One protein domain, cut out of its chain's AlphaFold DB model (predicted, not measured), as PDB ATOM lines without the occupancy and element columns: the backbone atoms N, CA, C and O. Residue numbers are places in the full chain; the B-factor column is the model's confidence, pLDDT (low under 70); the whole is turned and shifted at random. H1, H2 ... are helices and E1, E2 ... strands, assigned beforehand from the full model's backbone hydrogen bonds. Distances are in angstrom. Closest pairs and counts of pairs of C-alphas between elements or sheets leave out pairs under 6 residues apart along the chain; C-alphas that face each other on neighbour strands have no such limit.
ATOM      1  N   LYS A   9     205.876 362.579 223.307       57.44
ATOM      2  CA  LYS A   9     205.328 363.132 222.059       57.44
ATOM      3  C   LYS A   9     203.801 363.121 222.039       57.44
ATOM      4  O   LYS A   9     203.214 363.381 221.001       57.44
ATOM      5  N   THR A  10     203.152 362.767 223.147       62.25
ATOM      6  CA  THR A  10     201.695 362.641 223.194       62.25
ATOM      7  C   THR A  10     201.025 363.939 223.627       62.25
ATOM      8  O   THR A  10     201.645 364.784 224.274       62.25
ATOM      9  N   LYS A  11     199.745 364.107 223.291       75.31
ATOM     10  CA  LYS A  11     198.960 365.267 223.722       75.31
ATOM     11  C   LYS A  11     197.613 364.857 224.277       75.31
ATOM     12  O   LYS A  11     196.972 363.998 223.682       75.31
ATOM     13  N   LEU A  12     197.199 365.498 225.368       75.44
ATOM     14  CA  LEU A  12     195.888 365.295 225.976       75.44
ATOM     15  C   LEU A  12     194.775 365.721 225.007       75.44
ATOM     16  O   LEU A  12     194.855 366.790 224.393       75.44
ATOM     17  N   VAL A  13     193.751 364.884 224.884       81.38
ATOM     18  CA  VAL A  13     192.591 365.115 224.019       81.38
ATOM     19  C   VAL A  13     191.294 364.833 224.762       81.38
ATOM     20  O   VAL A  13     191.274 364.059 225.715       81.38
ATOM     21  N   ASP A  14     190.217 365.465 224.308       82.31
ATOM     22  CA  ASP A  14     188.857 365.211 224.783       82.31
ATOM     23  C   ASP A  14     188.072 364.497 223.673       82.31
ATOM     24  O   ASP A  14     188.050 364.964 222.528       82.31
ATOM     25  N   ILE A  15     187.484 363.341 223.997       80.81
ATOM     26  CA  ILE A  15     186.658 362.538 223.088       80.81
ATOM     27  C   ILE A  15     185.243 362.525 223.654       80.81
ATOM     28  O   ILE A  15     185.013 361.977 224.729       80.81
ATOM     29  N   THR A  16     184.299 363.119 222.928       74.31
ATOM     30  CA  THR A  16     182.911 363.255 223.389       74.31
ATOM     31  C   THR A  16     181.999 362.161 222.829       74.31
ATOM     32  O   THR A  16     182.317 361.529 221.817       74.31
ATOM     33  N   ASP A  17     180.820 361.997 223.441       61.19
ATOM     34  CA  ASP A  17     179.804 360.975 223.117       61.19
ATOM     35  C   ASP A  17     179.353 360.945 221.638       61.19
ATOM     36  O   ASP A  17     178.787 359.954 221.183       61.19
ATOM     37  N   ASN A  18     179.668 361.984 220.853       58.22
ATOM     38  CA  ASN A  18     179.377 362.079 219.416       58.22
ATOM     39  C   ASN A  18     180.579 361.758 218.498       58.22
ATOM     40  O   ASN A  18     180.595 362.179 217.344       58.22
ATOM     41  N   THR A  19     181.581 361.007 218.976       74.50
ATOM     42  CA  THR A  19     182.718 360.539 218.146       74.50
ATOM     43  C   THR A  19     183.552 361.701 217.570       74.50
ATOM     44  O   THR A  19     184.088 361.625 216.467       74.50
ATOM     45  N   TYR A  20     183.671 362.807 218.312       83.00
ATOM     46  CA  TYR A  20     184.529 363.937 217.945       83.00
ATOM     47  C   TYR A  20     185.750 364.008 218.857       83.00
ATOM     48  O   TYR A  20     185.653 363.821 220.067       83.00
ATOM     49  N   LEU A  21     186.892 364.321 218.255       85.12
ATOM     50  CA  LEU A  21     188.174 364.541 218.901       85.12
ATOM     51  C   LEU A  21     188.433 366.042 219.008       85.12
ATOM     52  O   LEU A  21     188.539 366.715 217.982       85.12
ATOM     53  N   LYS A  22     188.600 366.563 220.222       86.12
ATOM     54  CA  LYS A  22     189.017 367.949 220.461       86.12
ATOM     55  C   LYS A  22     190.458 367.999 220.939       86.12
ATOM     56  O   LYS A  22     190.844 367.290 221.869       86.12
ATOM     57  N   ILE A  23     191.250 368.871 220.324       82.75
ATOM     58  CA  ILE A  23     192.664 369.045 220.655       82.75
ATOM     59  C   ILE A  23     192.976 370.539 220.797       82.75
ATOM     60  O   ILE A  23     192.740 371.308 219.871       82.75
ATOM     61  N   SER A  24     193.556 370.950 221.930       78.12
ATOM     62  CA  SER A  24     193.936 372.351 222.203       78.12
ATOM     63  C   SER A  24     195.433 372.578 222.027       78.12
ATOM     64  O   SER A  24     196.206 371.921 222.712       78.12
ATOM     65  N   ASN A  25     195.913 373.470 221.157       70.56
ATOM     66  CA  ASN A  25     197.351 373.808 221.076       70.56
ATOM     67  C   ASN A  25     197.881 374.557 222.318       70.56
ATOM     68  O   ASN A  25     197.137 374.870 223.244       70.56
ATOM     69  N   CYS A  26     199.194 374.819 222.345       67.44
ATOM     70  CA  CYS A  26     199.859 375.540 223.440       67.44
ATOM     71  C   CYS A  26     199.441 377.017 223.563       67.44
ATOM     72  O   CYS A  26     199.781 377.657 224.551       67.44
ATOM     73  N   ARG A  27     198.713 377.551 222.575       71.81
ATOM     74  CA  ARG A  27     198.120 378.894 222.591       71.81
ATOM     75  C   ARG A  27     196.666 378.886 223.076       71.81
ATOM     76  O   ARG A  27     196.104 379.954 223.275       71.81
ATOM     77  N   GLY A  28     196.083 377.704 223.295       71.12
ATOM     78  CA  GLY A  28     194.684 377.530 223.686       71.12
ATOM     79  C   GLY A  28     193.709 377.375 222.516       71.12
ATOM     80  O   GLY A  28     192.511 377.253 222.756       71.12
ATOM     81  N   ASP A  29     194.185 377.350 221.264       78.38
ATOM     82  CA  ASP A  29     193.313 377.157 220.102       78.38
ATOM     83  C   ASP A  29     192.812 375.712 220.064       78.38
ATOM     84  O   ASP A  29     193.613 374.768 220.061       78.38
ATOM     85  N   ILE A  30     191.492 375.538 219.995       82.38
ATOM     86  CA  ILE A  30     190.836 374.229 219.970       82.38
ATOM     87  C   ILE A  30     190.481 373.866 218.533       82.38
ATOM     88  O   ILE A  30     189.769 374.600 217.851       82.38
ATOM     89  N   GLN A  31     190.913 372.686 218.101       82.44
ATOM     90  CA  GLN A  31     190.507 372.095 216.834       82.44
ATOM     91  C   GLN A  31     189.709 370.821 217.083       82.44
ATOM     92  O   GLN A  31     190.062 370.017 217.947       82.44
ATOM     93  N   THR A  32     188.617 370.663 216.335       85.44
ATOM     94  CA  THR A  32     187.707 369.519 216.450       85.44
ATOM     95  C   THR A  32     187.772 368.688 215.175       85.44
ATOM     96  O   THR A  32     187.668 369.233 214.080       85.44
ATOM     97  N   PHE A  33     187.925 367.377 215.321       86.12
ATOM     98  CA  PHE A  33     187.980 366.410 214.229       86.12
ATOM     99  C   PHE A  33     186.925 365.329 214.433       86.12
ATOM    100  O   PHE A  33     186.574 365.008 215.566       86.12
ATOM    101  N   TYR A  34     186.440 364.743 213.345       88.56
ATOM    102  CA  TYR A  34     185.543 363.594 213.421       88.56
ATOM    103  C   TYR A  34     186.354 362.294 213.463       88.56
ATOM    104  O   TYR A  34     187.249 362.102 212.638       88.56
ATOM    105  N   LEU A  35     186.051 361.411 214.413       89.69
ATOM    106  CA  LEU A  35     186.616 360.066 214.497       89.69
ATOM    107  C   LEU A  35     185.718 359.111 213.696       89.69
ATOM    108  O   LEU A  35     184.577 358.864 214.068       89.69
ATOM    109  N   GLU A  36     186.238 358.572 212.594       89.06
ATOM    110  CA  GLU A  36     185.527 357.587 211.763       89.06
ATOM    111  C   GLU A  36     185.637 356.161 212.330       89.06
ATOM    112  O   GLU A  36     184.746 355.343 212.122       89.06
ATOM    113  N   GLU A  37     186.741 355.840 213.007       89.12
ATOM    114  CA  GLU A  37     187.060 354.486 213.469       89.12
ATOM    115  C   GLU A  37     187.924 354.547 214.729       89.12
ATOM    116  O   GLU A  37     188.810 355.399 214.826       89.12
ATOM    117  N   MET A  38     187.702 353.610 215.656       89.06
ATOM    118  CA  MET A  38     188.543 353.359 216.827       89.06
ATOM    119  C   MET A  38     188.628 351.852 217.083       89.06
ATOM    120  O   MET A  38     187.635 351.221 217.438       89.06
ATOM    121  N   LEU A  39     189.817 351.274 216.919       90.81
ATOM    122  CA  LEU A  39     190.083 349.858 217.171       90.81
ATOM    123  C   LEU A  39     191.028 349.699 218.355       90.81
ATOM    124  O   LEU A  39     192.100 350.300 218.363       90.81
ATOM    125  N   VAL A  40     190.659 348.862 219.326       91.69
ATOM    126  CA  VAL A  40     191.571 348.453 220.404       91.69
ATOM    127  C   VAL A  40     192.699 347.628 219.793       91.69
ATOM    128  O   VAL A  40     192.450 346.635 219.111       91.69
ATOM    129  N   MET A  41     193.934 348.048 220.037       92.19
ATOM    130  CA  MET A  41     195.138 347.373 219.558       92.19
ATOM    131  C   MET A  41     195.822 346.585 220.667       92.19
ATOM    132  O   MET A  41     196.308 345.489 220.409       92.19
ATOM    133  N   ASP A  42     195.893 347.156 221.872       91.00
ATOM    134  CA  ASP A  42     196.627 346.560 222.987       91.00
ATOM    135  C   ASP A  42     196.147 347.097 224.344       91.00
ATOM    136  O   ASP A  42     195.547 348.175 224.424       91.00
ATOM    137  N   CYS A  43     196.453 346.363 225.411       92.00
ATOM    138  CA  CYS A  43     196.273 346.779 226.797       92.00
ATOM    139  C   CYS A  43     197.588 346.563 227.550       92.00
ATOM    140  O   CYS A  43     198.100 345.447 227.626       92.00
ATOM    141  N   LEU A  44     198.137 347.643 228.094       90.19
ATOM    142  CA  LEU A  44     199.458 347.679 228.703       90.19
ATOM    143  C   LEU A  44     199.352 347.972 230.198       90.19
ATOM    144  O   LEU A  44     198.455 348.685 230.645       90.19
ATOM    145  N   VAL A  45     200.317 347.456 230.959       89.19
ATOM    146  CA  VAL A  45     200.606 347.917 232.320       89.19
ATOM    147  C   VAL A  45     201.857 348.781 232.246       89.19
ATOM    148  O   VAL A  45     202.888 348.358 231.722       89.19
ATOM    149  N   GLU A  46     201.749 350.010 232.728       87.44
ATOM    150  CA  GLU A  46     202.822 350.998 232.745       87.44
ATOM    151  C   GLU A  46     203.067 351.476 234.168       87.44
ATOM    152  O   GLU A  46     202.221 351.324 235.044       87.44
ATOM    153  N   THR A  47     204.224 352.086 234.388       85.38
ATOM    154  CA  THR A  47     204.627 352.606 235.690       85.38
ATOM    155  C   THR A  47     204.836 354.112 235.577       85.38
ATOM    156  O   THR A  47     205.431 354.578 234.602       85.38
ATOM    157  N   ASP A  48     204.305 354.885 236.523       82.94
ATOM    158  CA  ASP A  48     204.540 356.331 236.588       82.94
ATOM    159  C   ASP A  48     205.864 356.679 237.298       82.94
ATOM    160  O   ASP A  48     206.575 355.808 237.800       82.94
ATOM    161  N   ASP A  49     206.199 357.970 237.362       82.94
ATOM    162  CA  ASP A  49     207.432 358.452 238.007       82.94
ATOM    163  C   ASP A  49     207.477 358.165 239.523       82.94
ATOM    164  O   ASP A  49     208.539 358.207 240.145       82.94
ATOM    165  N   GLN A  50     206.327 357.858 240.132       87.25
ATOM    166  CA  GLN A  50     206.193 357.488 241.540       87.25
ATOM    167  C   GLN A  50     206.233 355.966 241.750       87.25
ATOM    168  O   GLN A  50     206.056 355.508 242.874       87.25
ATOM    169  N   HIS A  51     206.529 355.192 240.702       85.19
ATOM    170  CA  HIS A  51     206.552 353.728 240.702       85.19
ATOM    171  C   HIS A  51     205.178 353.067 240.901       85.19
ATOM    172  O   HIS A  51     205.108 351.888 241.244       85.19
ATOM    173  N   ASN A  52     204.083 353.786 240.645       86.94
ATOM    174  CA  ASN A  52     202.749 353.197 240.667       86.94
ATOM    175  C   ASN A  52     202.428 352.567 239.314       86.94
ATOM    176  O   ASN A  52     202.590 353.198 238.267       86.94
ATOM    177  N   GLU A  53     201.933 351.334 239.343       91.25
ATOM    178  CA  GLU A  53     201.438 350.659 238.148       91.25
ATOM    179  C   GLU A  53     200.034 351.146 237.778       91.25
ATOM    180  O   GLU A  53     199.161 351.311 238.632       91.25
ATOM    181  N   TYR A  54     199.799 351.345 236.486       87.19
ATOM    182  CA  TYR A  54     198.489 351.670 235.944       87.19
ATOM    183  C   TYR A  54     198.267 350.991 234.595       87.19
ATOM    184  O   TYR A  54     199.200 350.734 233.834       87.19
ATOM    185  N   GLN A  55     197.002 350.708 234.288       90.50
ATOM    186  CA  GLN A  55     196.614 350.187 232.982       90.50
ATOM    187  C   GLN A  55     196.482 351.321 231.968       90.50
ATOM    188  O   GLN A  55     195.982 352.403 232.288       90.50
ATOM    189  N   SER A  56     196.866 351.056 230.726       91.12
ATOM    190  CA  SER A  56     196.535 351.900 229.588       91.12
ATOM    191  C   SER A  56     196.079 351.067 228.399       91.12
ATOM    192  O   SER A  56     196.506 349.931 228.205       91.12
ATOM    193  N   VAL A  57     195.175 351.627 227.602       91.88
ATOM    194  CA  VAL A  57     194.621 350.964 226.420       91.88
ATOM    195  C   VAL A  57     195.063 351.729 225.186       91.88
ATOM    196  O   VAL A  57     194.872 352.946 225.103       91.88
ATOM    197  N   ILE A  58     195.663 351.023 224.232       92.19
ATOM    198  CA  ILE A  58     196.116 351.588 222.965       92.19
ATOM    199  C   ILE A  58     195.061 351.325 221.904       92.19
ATOM    200  O   ILE A  58     194.636 350.189 221.693       92.19
ATOM    201  N   TYR A  59     194.687 352.378 221.194       91.88
ATOM    202  CA  TYR A  59     193.762 352.338 220.080       91.88
ATOM    203  C   TYR A  59     194.453 352.791 218.803       91.88
ATOM    204  O   TYR A  59     195.298 353.686 218.812       91.88
ATOM    205  N   ARG A  60     194.039 352.219 217.679       91.12
ATOM    206  CA  ARG A  60     194.268 352.779 216.352       91.12
ATOM    207  C   ARG A  60     192.988 353.487 215.936       91.12
ATOM    208  O   ARG A  60     191.956 352.839 215.793       91.12
ATOM    209  N   GLY A  61     193.063 354.799 215.760       90.19
ATOM    210  CA  GLY A  61     191.921 355.613 215.369       90.19
ATOM    211  C   GLY A  61     192.122 356.276 214.018       90.19
ATOM    212  O   GLY A  61     193.244 356.617 213.632       90.19
ATOM    213  N   LYS A  62     191.022 356.471 213.299       91.12
ATOM    214  CA  LYS A  62     190.996 357.153 212.008       91.12
ATOM    215  C   LYS A  62     190.215 358.447 212.140       91.12
ATOM    216  O   LYS A  62     189.055 358.427 212.542       91.12
ATOM    217  N   ILE A  63     190.849 359.558 211.790       90.00
ATOM    218  CA  ILE A  63     190.225 360.879 211.812       90.00
ATOM    219  C   ILE A  63     189.915 361.341 210.393       90.00
ATOM    220  O   ILE A  63     190.709 361.137 209.467       90.00
ATOM    221  N   LYS A  64     188.768 361.993 210.234       87.44
ATOM    222  CA  LYS A  64     188.376 362.694 209.014       87.44
ATOM    223  C   LYS A  64     188.725 364.173 209.151       87.44
ATOM    224  O   LYS A  64     188.359 364.816 210.134       87.44
ATOM    225  N   ILE A  65     189.411 364.695 208.142       84.94
ATOM    226  CA  ILE A  65     189.801 366.097 208.021       84.94
ATOM    227  C   ILE A  65     189.152 366.632 206.746       84.94
ATOM    228  O   ILE A  65     189.434 366.155 205.647       84.94
ATOM    229  N   GLU A  66     188.259 367.600 206.907       78.31
ATOM    230  CA  GLU A  66     187.625 368.298 205.793       78.31
ATOM    231  C   GLU A  66     188.480 369.518 205.443       78.31
ATOM    232  O   GLU A  66     188.568 370.472 206.214       78.31
ATOM    233  N   GLU A  67     189.159 369.463 204.299       73.75
ATOM    234  CA  GLU A  67     189.833 370.611 203.695       73.75
ATOM    235  C   GLU A  67     188.945 371.132 202.556       73.75
ATOM    236  O   GLU A  67     188.221 370.354 201.945       73.75
ATOM    237  N   ALA A  68     188.983 372.437 202.267       71.19
ATOM    238  CA  ALA A  68     188.015 373.179 201.435       71.19
ATOM    239  C   ALA A  68     187.428 372.462 200.193       71.19
ATOM    240  O   ALA A  68     186.274 372.711 199.850       71.19
ATOM    241  N   SER A  69     188.192 371.578 199.541       71.12
ATOM    242  CA  SER A  69     187.748 370.798 198.378       71.12
ATOM    243  C   SER A  69     188.089 369.300 198.444       71.12
ATOM    244  O   SER A  69     187.911 368.609 197.443       71.12
ATOM    245  N   ASP A  70     188.604 368.788 199.569       78.69
ATOM    246  CA  ASP A  70     189.036 367.389 199.697       78.69
ATOM    247  C   ASP A  70     188.829 366.827 201.115       78.69
ATOM    248  O   ASP A  70     188.903 367.536 202.120       78.69
ATOM    249  N   ILE A  71     188.584 365.520 201.202       81.88
ATOM    250  CA  ILE A  71     188.417 364.808 202.472       81.88
ATOM    251  C   ILE A  71     189.647 363.943 202.704       81.88
ATOM    252  O   ILE A  71     189.778 362.847 202.146       81.88
ATOM    253  N   LYS A  72     190.510 364.389 203.615       85.25
ATOM    254  CA  LYS A  72     191.649 363.596 204.072       85.25
ATOM    255  C   LYS A  72     191.249 362.700 205.229       85.25
ATOM    256  O   LYS A  72     190.443 363.055 206.087       85.25
ATOM    257  N   ARG A  73     191.838 361.509 205.240       88.25
ATOM    258  CA  ARG A  73     191.677 360.530 206.311       88.25
ATOM    259  C   ARG A  73     193.046 360.156 206.819       88.25
ATOM    260  O   ARG A  73     193.845 359.591 206.075       88.25
ATOM    261  N   GLU A  74     193.304 360.472 208.073       88.94
ATOM    262  CA  GLU A  74     194.591 360.220 208.702       88.94
ATOM    263  C   GLU A  74     194.411 359.220 209.848       88.94
ATOM    264  O   GLU A  74     193.376 359.177 210.511       88.94
ATOM    265  N   THR A  75     195.399 358.349 210.037       90.00
ATOM    266  CA  THR A  75     195.383 357.326 211.087       90.00
ATOM    267  C   THR A  75     196.372 357.704 212.171       90.00
ATOM    268  O   THR A  75     197.540 357.948 211.875       90.00
ATOM    269  N   TYR A  76     195.914 357.677 213.417       88.81
ATOM    270  CA  TYR A  76     196.717 357.966 214.595       88.81
ATOM    271  C   TYR A  76     196.560 356.864 215.639       88.81
ATOM    272  O   TYR A  76     195.593 356.099 215.629       88.81
ATOM    273  N   PHE A  77     197.527 356.783 216.548       90.19
ATOM    274  CA  PHE A  77     197.400 355.955 217.738       90.19
ATOM    275  C   PHE A  77     196.927 356.812 218.898       90.19
ATOM    276  O   PHE A  77     197.439 357.909 219.114       90.19
ATOM    277  N   PHE A  78     195.965 356.294 219.645       88.88
ATOM    278  CA  PHE A  78     195.427 356.924 220.834       88.88
ATOM    279  C   PHE A  78     195.732 356.049 222.035       88.88
ATOM    280  O   PHE A  78     195.761 354.825 221.936       88.88
ATOM    281  N   LYS A  79     195.952 356.679 223.175       90.94
ATOM    282  CA  LYS A  79     196.185 356.016 224.446       90.94
ATOM    283  C   LYS A  79     195.165 356.525 225.444       90.94
ATOM    284  O   LYS A  79     195.066 357.730 225.658       90.94
ATOM    285  N   TYR A  80     194.441 355.613 226.069       90.44
ATOM    286  CA  TYR A  80     193.533 355.918 227.163       90.44
ATOM    287  C   TYR A  80     194.122 355.416 228.476       90.44
ATOM    288  O   TYR A  80     194.583 354.278 228.546       90.44
ATOM    289  N   ILE A  81     194.107 356.256 229.508       90.12
ATOM    290  CA  ILE A  81     194.496 355.897 230.874       90.12
ATOM    291  C   ILE A  81     193.223 355.915 231.734       90.12
ATOM    292  O   ILE A  81     192.810 357.001 232.154       90.12
ATOM    293  N   PRO A  82     192.603 354.753 232.021       88.44
ATOM    294  CA  PRO A  82     191.320 354.682 232.721       88.44
ATOM    295  C   PRO A  82     191.349 355.316 234.109       88.44
ATOM    296  O   PRO A  82     190.460 356.081 234.454       88.44
ATOM    297  N   VAL A  83     192.413 355.076 234.881       87.62
ATOM    298  CA  VAL A  83     192.542 355.595 236.257       87.62
ATOM    299  C   VAL A  83     192.607 357.124 236.339       87.62
ATOM    300  O   VAL A  83     192.413 357.686 237.411       87.62
ATOM    301  N   LYS A  84     192.896 357.799 235.221       85.62
ATOM    302  CA  LYS A  84     192.897 359.264 235.112       85.62
ATOM    303  C   LYS A  84     191.724 359.785 234.285       85.62
ATOM    304  O   LYS A  84     191.582 360.994 234.175       85.62
ATOM    305  N   GLU A  85     190.956 358.893 233.659       87.94
ATOM    306  CA  GLU A  85     189.957 359.210 232.635       87.94
ATOM    307  C   GLU A  85     190.518 360.113 231.518       87.94
ATOM    308  O   GLU A  85     189.843 360.996 230.996       87.94
ATOM    309  N   GLN A  86     191.783 359.898 231.140       87.62
ATOM    310  CA  GLN A  86     192.515 360.778 230.224       87.62
ATOM    311  C   GLN A  86     192.862 360.092 228.908       87.62
ATOM    312  O   GLN A  86     193.360 358.962 228.885       87.62
ATOM    313  N   TRP A  87     192.661 360.823 227.813       88.88
ATOM    314  CA  TRP A  87     193.017 360.404 226.464       88.88
ATOM    315  C   TRP A  87     194.222 361.160 225.942       88.88
ATOM    316  O   TRP A  87     194.354 362.366 226.133       88.88
ATOM    317  N   TYR A  88     195.060 360.455 225.197       87.12
ATOM    318  CA  TYR A  88     196.225 361.003 224.537       87.12
ATOM    319  C   TYR A  88     196.262 360.570 223.076       87.12
ATOM    320  O   TYR A  88     195.909 359.439 222.755       87.12
ATOM    321  N   ILE A  89     196.742 361.441 222.196       87.25
ATOM    322  CA  ILE A  89     197.146 361.079 220.832       87.25
ATOM    323  C   ILE A  89     198.667 360.910 220.792       87.25
ATOM    324  O   ILE A  89     199.384 361.735 221.357       87.25
ATOM    325  N   CYS A  90     199.164 359.840 220.172       84.88
ATOM    326  CA  CYS A  90     200.584 359.498 220.123       84.88
ATOM    327  C   CYS A  90     201.246 359.910 218.807       84.88
ATOM    328  O   CYS A  90     200.711 359.654 217.730       84.88
ATOM    329  N   GLY A  91     202.469 360.443 218.901       79.94
ATOM    330  CA  GLY A  91     203.284 360.838 217.750       79.94
ATOM    331  C   GLY A  91     203.245 362.341 217.475       79.94
ATOM    332  O   GLY A  91     202.659 363.108 218.230       79.94
ATOM    333  N   ASP A  92     203.904 362.776 216.401       78.50
ATOM    334  CA  ASP A  92     203.866 364.186 216.008       78.50
ATOM    335  C   ASP A  92     202.501 364.540 215.404       78.50
ATOM    336  O   ASP A  92     202.067 363.965 214.409       78.50
ATOM    337  N   ILE A  93     201.843 365.514 216.021       78.38
ATOM    338  CA  ILE A  93     200.521 366.022 215.647       78.38
ATOM    339  C   ILE A  93     200.574 367.486 215.201       78.38
ATOM    340  O   ILE A  93     199.537 368.137 215.067       78.38
ATOM    341  N   SER A  94     201.771 368.039 214.991       74.19
ATOM    342  CA  SER A  94     201.960 369.400 214.481       74.19
ATOM    343  C   SER A  94     201.219 369.617 213.157       74.19
ATOM    344  O   SER A  94     200.636 370.679 212.941       74.19
ATOM    345  N   GLY A  95     201.147 368.581 212.314       73.31
ATOM    346  CA  GLY A  95     200.392 368.573 211.062       73.31
ATOM    347  C   GLY A  95     198.881 368.772 211.221       73.31
ATOM    348  O   GLY A  95     198.251 369.250 210.281       73.31
ATOM    349  N   LEU A  96     198.305 368.476 212.393       76.38
ATOM    350  CA  LEU A  96     196.893 368.751 212.677       76.38
ATOM    351  C   LEU A  96     196.656 370.255 212.873       76.38
ATOM    352  O   LEU A  96     195.699 370.796 212.331       76.38
ATOM    353  N   PHE A  97     197.582 370.938 213.557       70.50
ATOM    354  CA  PHE A  97     197.483 372.366 213.883       70.50
ATOM    355  C   PHE A  97     197.997 373.300 212.786       70.50
ATOM    356  O   PHE A  97     197.489 374.408 212.631       70.50
ATOM    357  N   ASN A  98     198.995 372.873 212.011       58.62
ATOM    358  CA  ASN A  98     199.624 373.710 210.985       58.62
ATOM    359  C   ASN A  98     198.768 373.904 209.723       58.62
ATOM    360  O   ASN A  98     199.146 374.684 208.852       58.62
ATOM    361  N   LYS A  99     197.623 373.223 209.602       53.94
ATOM    362  CA  LYS A  99     196.790 373.273 208.389       53.94
ATOM    363  C   LYS A  99     195.666 374.319 208.424       53.94
ATOM    364  O   LYS A  99     194.997 374.498 207.416       53.94
TER     365      LYS A  99
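AT A GLANCE: This is residues 9 to 99 of the 107 residues of an uncharacterized protein of Lachnospiraceae bacterium AM26-1LB (UniProt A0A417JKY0). A small closed barrel of six antiparallel strands is drawn out lengthwise by the long strands E3, E4 and E5, whose hairpin turns near His 51 and Ser 69 make its two far ends. E3 bends sharply between E2 and E4, and the short helix H1 packs on the outside of the barrel. The printed part has 91 residues, with six named strands and then one named helix, and is mostly strand. It is compact, with a radius of gyration of the C-alphas of 14.0 A, yet elongated, spanning 49 by 30 by 23 A.

IN THESE COORDINATES: E1, residues 11 to 16, begins at C-alpha 11 (198.960, 365.267, 223.722). E2 holds residues 20 to 24. E3, residues 30 to 47, measures 30.1 A and bends by 107 degrees at residue 37. E4, residues 53 to 67, measures 41.5 A, and E5, residues 70 to 81, 33.7 A. E6 holds residues 86 to 90. H1, residues 94 to 97, ends at C-alpha 97 (197.483, 372.366, 213.883).

HOW THE PARTS SIT: The six strands form a meander, each the antiparallel neighbour of the one before, and E6 beside E1 closes the ring. Pairs within hydrogen-bond range are N 14 and O 22 for E1 and E2, 3.1 A; N 21 and O 33 for E2 and E3, 2.8 A; N 44 and O 56 for E3 and E4, 2.8 A; N 65 and O 72 for E4 and E5, 2.8 A; N 79 and O 88 for E5 and E6, 2.8 A; N 13 and O 87 for E6 and E1, 2.9 A. H1 is on the barrel, outside it, at a height over the sheet of 6.6 A and over none of the strands. It is too short for an O i to N i+4 pair; its one O i to N i+3 pair is within range.

THE WHOLE: The C-alphas of His 51 and Ser 69, the two farthest apart, are 49.4 A apart. The printed part has no cut, and its links are tight. The pLDDT is under 70 at residues 9 to 10, 17 to 18, 26 and 98 to 99.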